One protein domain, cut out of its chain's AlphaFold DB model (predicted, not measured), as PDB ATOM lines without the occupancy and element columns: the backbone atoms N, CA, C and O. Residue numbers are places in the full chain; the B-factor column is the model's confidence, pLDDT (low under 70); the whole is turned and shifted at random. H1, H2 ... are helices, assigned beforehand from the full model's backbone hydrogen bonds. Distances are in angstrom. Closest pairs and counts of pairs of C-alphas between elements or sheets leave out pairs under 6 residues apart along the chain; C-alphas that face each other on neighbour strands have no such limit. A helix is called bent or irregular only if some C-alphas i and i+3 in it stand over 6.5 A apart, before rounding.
ATOM      1  N   VAL A   9     -21.343 -17.087 -37.234       88.69
ATOM      2  CA  VAL A   9     -22.621 -16.383 -37.053       88.69
ATOM      3  C   VAL A   9     -22.448 -15.144 -36.173       88.69
ATOM      4  O   VAL A   9     -22.799 -14.054 -36.602       88.69
ATOM      5  N   GLN A  10     -21.794 -15.273 -35.014       88.00
ATOM      6  CA  GLN A  10     -21.529 -14.131 -34.128       88.00
ATOM      7  C   GLN A  10     -20.692 -13.043 -34.810       88.00
ATOM      8  O   GLN A  10     -20.954 -11.861 -34.634       88.00
ATOM      9  N   ALA A  11     -19.698 -13.430 -35.613       87.56
ATOM     10  CA  ALA A  11     -18.892 -12.465 -36.357       87.56
ATOM     11  C   ALA A  11     -19.702 -11.728 -37.442       87.56
ATOM     12  O   ALA A  11     -19.455 -10.549 -37.691       87.56
ATOM     13  N   ILE A  12     -20.662 -12.409 -38.079       91.38
ATOM     14  CA  ILE A  12     -21.577 -11.807 -39.061       91.38
ATOM     15  C   ILE A  12     -22.553 -10.849 -38.372       91.38
ATOM     16  O   ILE A  12     -22.793  -9.759 -38.892       91.38
ATOM     17  N   ASP A  13     -23.077 -11.222 -37.206       92.69
ATOM     18  CA  ASP A  13     -23.971 -10.366 -36.422       92.69
ATOM     19  C   ASP A  13     -23.245  -9.089 -35.974       92.69
ATOM     20  O   ASP A  13     -23.725  -7.986 -36.240       92.69
ATOM     21  N   ASP A  14     -22.035  -9.228 -35.419       91.69
ATOM     22  CA  ASP A  14     -21.188  -8.098 -35.015       91.69
ATOM     23  C   ASP A  14     -20.864  -7.177 -36.205       91.69
ATOM     24  O   ASP A  14     -20.913  -5.949 -36.091       91.69
ATOM     25  N   LEU A  15     -20.540  -7.750 -37.371       90.38
ATOM     26  CA  LEU A  15     -20.288  -6.981 -38.591       90.38
ATOM     27  C   LEU A  15     -21.548  -6.239 -39.053       90.38
ATOM     28  O   LEU A  15     -21.476  -5.080 -39.459       90.38
ATOM     29  N   THR A  16     -22.708  -6.889 -38.977       89.88
ATOM     30  CA  THR A  16     -23.993  -6.291 -39.355       89.88
ATOM     31  C   THR A  16     -24.334  -5.112 -38.448       89.88
ATOM     32  O   THR A  16     -24.791  -4.073 -38.929       89.88
ATOM     33  N   GLU A  17     -24.084  -5.239 -37.148       88.69
ATOM     34  CA  GLU A  17     -24.281  -4.156 -36.188       88.69
ATOM     35  C   GLU A  17     -23.332  -2.981 -36.460       88.69
ATOM     36  O   GLU A  17     -23.779  -1.835 -36.549       88.69
ATOM     37  N   GLN A  18     -22.050  -3.253 -36.720       86.81
ATOM     38  CA  GLN A  18     -21.073  -2.221 -37.090       86.81
ATOM     39  C   GLN A  18     -21.457  -1.488 -38.378       86.81
ATOM     40  O   GLN A  18     -21.347  -0.263 -38.441       86.81
ATOM     41  N   LEU A  19     -21.948  -2.206 -39.393       86.12
ATOM     42  CA  LEU A  19     -22.419  -1.603 -40.642       86.12
ATOM     43  C   LEU A  19     -23.632  -0.698 -40.418       86.12
ATOM     44  O   LEU A  19     -23.705   0.378 -41.008       86.12
ATOM     45  N   ARG A  20     -24.566  -1.088 -39.541       81.31
ATOM     46  CA  ARG A  20     -25.698  -0.222 -39.170       81.31
ATOM     47  C   ARG A  20     -25.212   1.067 -38.516       81.31
ATOM     48  O   ARG A  20     -25.607   2.140 -38.962       81.31
ATOM     49  N   VAL A  21     -24.317   0.971 -37.532       79.88
ATOM     50  CA  VAL A  21     -23.744   2.145 -36.853       79.88
ATOM     51  C   VAL A  21     -22.994   3.043 -37.840       79.88
ATOM     52  O   VAL A  21     -23.203   4.255 -37.845       79.88
ATOM     53  N   ALA A  22     -22.169   2.467 -38.718       79.38
ATOM     54  CA  ALA A  22     -21.433   3.215 -39.736       79.38
ATOM     55  C   ALA A  22     -22.371   3.952 -40.703       79.38
ATOM     56  O   ALA A  22     -22.144   5.124 -41.001       79.38
ATOM     57  N   ASN A  23     -23.455   3.304 -41.140       77.69
ATOM     58  CA  ASN A  23     -24.464   3.929 -41.992       77.69
ATOM     59  C   ASN A  23     -25.168   5.091 -41.280       77.69
ATOM     60  O   ASN A  23     -25.360   6.140 -41.889       77.69
ATOM     61  N   THR A  24     -25.503   4.949 -39.994       72.00
ATOM     62  CA  THR A  24     -26.092   6.038 -39.200       72.00
ATOM     63  C   THR A  24     -25.122   7.205 -39.038       72.00
ATOM     64  O   THR A  24     -25.510   8.352 -39.234       72.00
ATOM     65  N   LEU A  25     -23.848   6.941 -38.739       78.44
ATOM     66  CA  LEU A  25     -22.827   7.986 -38.619       78.44
ATOM     67  C   LEU A  25     -22.594   8.712 -39.945       78.44
ATOM     68  O   LEU A  25     -22.504   9.937 -39.970       78.44
ATOM     69  N   HIS A  26     -22.537   7.973 -41.052       80.38
ATOM     70  CA  HIS A  26     -22.422   8.573 -42.375       80.38
ATOM     71  C   HIS A  26     -23.668   9.393 -42.718       80.38
ATOM     72  O   HIS A  26     -23.553  10.476 -43.287       80.38
ATOM     73  N   ALA A  27     -24.848   8.923 -42.306       70.44
ATOM     74  CA  ALA A  27     -26.078   9.665 -42.495       70.44
ATOM     75  C   ALA A  27     -26.088  10.987 -41.703       70.44
ATOM     76  O   ALA A  27     -26.486  12.020 -42.230       70.44
ATOM     77  N   LEU A  28     -25.586  10.979 -40.467       71.25
ATOM     78  CA  LEU A  28     -25.433  12.185 -39.646       71.25
ATOM     79  C   LEU A  28     -24.352  13.139 -40.181       71.25
ATOM     80  O   LEU A  28     -24.461  14.349 -40.000       71.25
ATOM     81  N   ALA A  29     -23.313  12.610 -40.835       79.44
ATOM     82  CA  ALA A  29     -22.273  13.416 -41.474       79.44
ATOM     83  C   ALA A  29     -22.790  14.161 -42.715       79.44
ATOM     84  O   ALA A  29     -22.288  15.234 -43.057       79.44
ATOM     85  N   LEU A  30     -23.801  13.611 -43.390       72.94
ATOM     86  CA  LEU A  30     -24.537  14.324 -44.422       72.94
ATOM     87  C   LEU A  30     -25.470  15.324 -43.726       72.94
ATOM     88  O   LEU A  30     -26.376  14.938 -42.990       72.94
ATOM     89  N   GLY A  31     -25.232  16.620 -43.941       71.69
ATOM     90  CA  GLY A  31     -26.027  17.682 -43.317       71.69
ATOM     91  C   GLY A  31     -27.540  17.544 -43.577       71.69
ATOM     92  O   GLY A  31     -27.940  16.848 -44.513       71.69
ATOM     93  N   PRO A  32     -28.399  18.232 -42.795       72.06
ATOM     94  CA  PRO A  32     -29.857  18.048 -42.815       72.06
ATOM     95  C   PRO A  32     -30.496  18.106 -44.212       72.06
ATOM     96  O   PRO A  32     -31.386  17.316 -44.524       72.06
ATOM     97  N   SER A  33     -29.962  18.957 -45.092       79.31
ATOM     98  CA  SER A  33     -30.418  19.131 -46.476       79.31
ATOM     99  C   SER A  33     -30.308  17.871 -47.345       79.31
ATOM    100  O   SER A  33     -30.975  17.758 -48.371       79.31
ATOM    101  N   ALA A  34     -29.469  16.900 -46.973       78.31
ATOM    102  CA  ALA A  34     -29.360  15.630 -47.692       78.31
ATOM    103  C   ALA A  34     -30.628  14.764 -47.559       78.31
ATOM    104  O   ALA A  34     -30.908  13.935 -48.437       78.31
ATOM    105  N   TRP A  35     -31.393  14.987 -46.488       76.88
ATOM    106  CA  TRP A  35     -32.555  14.194 -46.075       76.88
ATOM    107  C   TRP A  35     -33.892  14.867 -46.383       76.88
ATOM    108  O   TRP A  35     -34.949  14.249 -46.237       76.88
ATOM    109  N   GLU A  36     -33.858  16.115 -46.839       82.94
ATOM    110  CA  GLU A  36     -35.048  16.865 -47.218       82.94
ATOM    111  C   GLU A  36     -35.770  16.219 -48.407       82.94
ATOM    112  O   GLU A  36     -35.168  15.657 -49.334       82.94
ATOM    113  N   HIS A  37     -37.101  16.284 -48.365       82.81
ATOM    114  CA  HIS A  37     -37.929  15.822 -49.466       82.81
ATOM    115  C   HIS A  37     -37.667  16.695 -50.699       82.81
ATOM    116  O   HIS A  37     -37.822  17.912 -50.649       82.81
ATOM    117  N   ASP A  38     -37.278  16.081 -51.819       84.00
ATOM    118  CA  ASP A  38     -37.074  16.832 -53.058       84.00
ATOM    119  C   ASP A  38     -38.421  17.021 -53.758       84.00
ATOM    120  O   ASP A  38     -38.981  16.062 -54.290       84.00
ATOM    121  N   THR A  39     -38.927  18.255 -53.735       82.62
ATOM    122  CA  THR A  39     -40.159  18.689 -54.413       82.62
ATOM    123  C   THR A  39     -39.907  19.208 -55.834       82.62
ATOM    124  O   THR A  39     -40.814  19.755 -56.463       82.62
ATOM    125  N   SER A  40     -38.682  19.093 -56.361       77.50
ATOM    126  CA  SER A  40     -38.331  19.722 -57.631       77.50
ATOM    127  C   SER A  40     -39.078  19.109 -58.815       77.50
ATOM    128  O   SER A  40     -39.144  17.897 -59.011       77.50
ATOM    129  N   THR A  41     -39.560  19.986 -59.691       75.69
ATOM    130  CA  THR A  41     -40.216  19.635 -60.958       75.69
ATOM    131  C   THR A  41     -39.216  19.310 -62.076       75.69
ATOM    132  O   THR A  41     -39.591  19.180 -63.238       75.69
ATOM    133  N   ARG A  42     -37.918  19.176 -61.747       81.12
ATOM    134  CA  ARG A  42     -36.838  18.936 -62.723       81.12
ATOM    135  C   ARG A  42     -36.868  17.520 -63.299       81.12
ATOM    136  O   ARG A  42     -36.334  17.289 -64.380       81.12
ATOM    137  N   ALA A  43     -37.467  16.570 -62.584       82.31
ATOM    138  CA  ALA A  43     -37.690  15.222 -63.081       82.31
ATOM    139  C   ALA A  43     -38.882  15.224 -64.054       82.31
ATOM    140  O   ALA A  43     -40.031  15.194 -63.634       82.31
ATOM    141  N   THR A  44     -38.602  15.280 -65.356       86.06
ATOM    142  CA  THR A  44     -39.636  15.397 -66.401       86.06
ATOM    143  C   THR A  44     -39.915  14.092 -67.142       86.06
ATOM    144  O   THR A  44     -40.981  13.935 -67.733       86.06
ATOM    145  N   THR A  45     -38.987  13.129 -67.114       92.00
ATOM    146  CA  THR A  45     -39.185  11.808 -67.729       92.00
ATOM    147  C   THR A  45     -39.764  10.813 -66.720       92.00
ATOM    148  O   THR A  45     -39.418  10.884 -65.537       92.00
ATOM    149  N   PRO A  46     -40.569   9.819 -67.150       88.94
ATOM    150  CA  PRO A  46     -41.134   8.814 -66.240       88.94
ATOM    151  C   PRO A  46     -40.078   8.093 -65.389       88.94
ATOM    152  O   PRO A  46     -40.286   7.818 -64.210       88.94
ATOM    153  N   THR A  47     -38.901   7.835 -65.965       90.38
ATOM    154  CA  THR A  47     -37.776   7.202 -65.266       90.38
ATOM    155  C   THR A  47     -37.114   8.127 -64.247       90.38
ATOM    156  O   THR A  47     -36.739   7.670 -63.167       90.38
ATOM    157  N   ALA A  48     -36.977   9.420 -64.549       86.75
ATOM    158  CA  ALA A  48     -36.459  10.399 -63.596       86.75
ATOM    159  C   ALA A  48     -37.427  10.596 -62.421       86.75
ATOM    160  O   ALA A  48     -36.989  10.645 -61.274       86.75
ATOM    161  N   VAL A  49     -38.733  10.636 -62.704       88.00
ATOM    162  CA  VAL A  49     -39.797  10.736 -61.697       88.00
ATOM    163  C   VAL A  49     -39.764   9.521 -60.766       88.00
ATOM    164  O   VAL A  49     -39.694   9.684 -59.550       88.00
ATOM    165  N   ALA A  50     -39.692   8.302 -61.311       86.00
ATOM    166  CA  ALA A  50     -39.589   7.078 -60.510       86.00
ATOM    167  C   ALA A  50     -38.354   7.069 -59.588       86.00
ATOM    168  O   ALA A  50     -38.458   6.728 -58.409       86.00
ATOM    169  N   ARG A  51     -37.190   7.505 -60.092       86.88
ATOM    170  CA  ARG A  51     -35.962   7.633 -59.283       86.88
ATOM    171  C   ARG A  51     -36.102   8.679 -58.177       86.88
ATOM    172  O   ARG A  51     -35.619   8.455 -57.067       86.88
ATOM    173  N   LEU A  52     -36.755   9.805 -58.463       88.19
ATOM    174  CA  LEU A  52     -37.014  10.852 -57.476       88.19
ATOM    175  C   LEU A  52     -37.927  10.337 -56.356       88.19
ATOM    176  O   LEU A  52     -37.590  10.518 -55.186       88.19
ATOM    177  N   HIS A  53     -39.001   9.618 -56.692       87.25
ATOM    178  CA  HIS A  53     -39.870   8.975 -55.704       87.25
ATOM    179  C   HIS A  53     -39.122   7.953 -54.845       87.25
ATOM    180  O   HIS A  53     -39.226   8.004 -53.623       87.25
ATOM    181  N   GLN A  54     -38.327   7.074 -55.461       85.69
ATOM    182  CA  GLN A  54     -37.546   6.076 -54.727       85.69
ATOM    183  C   GLN A  54     -36.567   6.734 -53.745       85.69
ATOM    184  O   GLN A  54     -36.465   6.327 -52.590       85.69
ATOM    185  N   ARG A  55     -35.877   7.795 -54.173       84.75
ATOM    186  CA  ARG A  55     -34.969   8.550 -53.304       84.75
ATOM    187  C   ARG A  55     -35.716   9.257 -52.170       84.75
ATOM    188  O   ARG A  55     -35.229   9.256 -51.045       84.75
ATOM    189  N   ASN A  56     -36.877   9.851 -52.441       87.31
ATOM    190  CA  ASN A  56     -37.685  10.503 -51.409       87.31
ATOM    191  C   ASN A  56     -38.235   9.496 -50.386       87.31
ATOM    192  O   ASN A  56     -38.263   9.818 -49.201       87.31
ATOM    193  N   ALA A  57     -38.593   8.280 -50.809       84.19
ATOM    194  CA  ALA A  57     -38.976   7.198 -49.900       84.19
ATOM    195  C   ALA A  57     -37.821   6.811 -48.961       84.19
ATOM    196  O   ALA A  57     -37.989   6.822 -47.746       84.19
ATOM    197  N   LEU A  58     -36.618   6.602 -49.509       82.94
ATOM    198  CA  LEU A  58     -35.420   6.311 -48.707       82.94
ATOM    199  C   LEU A  58     -35.099   7.434 -47.712       82.94
ATOM    200  O   LEU A  58     -34.752   7.180 -46.563       82.94
ATOM    201  N   ARG A  59     -35.244   8.696 -48.127       85.62
ATOM    202  CA  ARG A  59     -35.058   9.844 -47.229       85.62
ATOM    203  C   ARG A  59     -36.088   9.876 -46.104       85.62
ATOM    204  O   ARG A  59     -35.722  10.197 -44.979       85.62
ATOM    205  N   ALA A  60     -37.346   9.540 -46.389       82.62
ATOM    206  CA  ALA A  60     -38.391   9.462 -45.373       82.62
ATOM    207  C   ALA A  60     -38.097   8.364 -44.336       82.62
ATOM    208  O   ALA A  60     -38.209   8.619 -43.139       82.62
ATOM    209  N   GLU A  61     -37.636   7.188 -44.775       81.12
ATOM    210  CA  GLU A  61     -37.205   6.103 -43.879       81.12
ATOM    211  C   GLU A  61     -36.052   6.539 -42.967       81.12
ATOM    212  O   GLU A  61     -36.097   6.316 -41.757       81.12
ATOM    213  N   VAL A  62     -35.043   7.220 -43.524       78.69
ATOM    214  CA  VAL A  62     -33.914   7.743 -42.739       78.69
ATOM    215  C   VAL A  62     -34.376   8.809 -41.745       78.69
ATOM    216  O   VAL A  62     -33.994   8.750 -40.577       78.69
ATOM    217  N   ARG A  63     -35.233   9.753 -42.154       82.06
ATOM    218  CA  ARG A  63     -35.792  10.766 -41.241       82.06
ATOM    219  C   ARG A  63     -36.574  10.133 -40.093       82.06
ATOM    220  O   ARG A  63     -36.375  10.527 -38.946       82.06
ATOM    221  N   ALA A  64     -37.393   9.123 -40.386       80.50
ATOM    222  CA  ALA A  64     -38.130   8.373 -39.375       80.50
ATOM    223  C   ALA A  64     -37.186   7.645 -38.402       80.50
ATOM    224  O   ALA A  64     -37.370   7.740 -37.190       80.50
ATOM    225  N   ALA A  65     -36.143   6.983 -38.912       75.00
ATOM    226  CA  ALA A  65     -35.142   6.300 -38.090       75.00
ATOM    227  C   ALA A  65     -34.341   7.263 -37.194       75.00
ATOM    228  O   ALA A  65     -33.962   6.901 -36.083       75.00
ATOM    229  N   LEU A  66     -34.108   8.493 -37.660       73.88
ATOM    230  CA  LEU A  66     -33.429   9.548 -36.905       73.88
ATOM    231  C   LEU A  66     -34.362  10.326 -35.959       73.88
ATOM    232  O   LEU A  66     -33.894  11.202 -35.235       73.88
ATOM    233  N   GLY A  67     -35.670  10.040 -35.950       74.50
ATOM    234  CA  GLY A  67     -36.646  10.752 -35.117       74.50
ATOM    235  C   GLY A  67     -36.899  12.203 -35.541       74.50
ATOM    236  O   GLY A  67     -37.432  12.990 -34.756       74.50
TER     237      GLY A  67
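This is residues 9 to 67 of the 72 residues of an uncharacterized protein of Microbacterium sp (UniProt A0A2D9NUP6). Two straight helices make an open V or L: H1 comes in to the corner with its last residues, and H2 comes back to the same corner with its own last residues. Between them the chain runs out from the corner beside H2, as residues 30 to 45, and turns at the far end to begin H2, while residues 9 to 23 of H1 stick out as a free arm. The printed part has 59 residues with two named helices, H1 then H2, and no named strand; the class is all helix. It is only just loose, close to extended, with a radius of gyration of the C-alphas of 15.1 A and spans of 47 by 23 by 16 A.

Find C-alpha 9 at (-22.621, -16.383, -37.053); from there H1, residues 9 to 29, runs 30.1 A to C-alpha 29 at (-22.273, 13.416, -41.474), and most of the change is in y. Residues 30 to 45 follow with no named element. At C-alpha 46 begins H2, residues 46 to 65, which runs 28.9 A to C-alpha 65 at (-35.142, 6.300, -38.090); here look at z, which starts at -66.240.

Look along H1 first: residues 9 to 23, which belong to it, stand free. H1 and H2 are apart, but only just, with their closest C-alphas 8.1 A from each other. In both helices every O i to N i+4 pair is within hydrogen-bond range, and neither is bent.

The two C-alphas farthest apart are those of Gln 10 and Thr 44, at 47.3 A. Without residues 9 to 23, the body of 44 residues spans 33 by 15 by 15 A. The link from H1 to H2, 16 residues, is long, and the printed part has no cut. The mean pLDDT of the printed part is 82.6, and no printed residue is under 70.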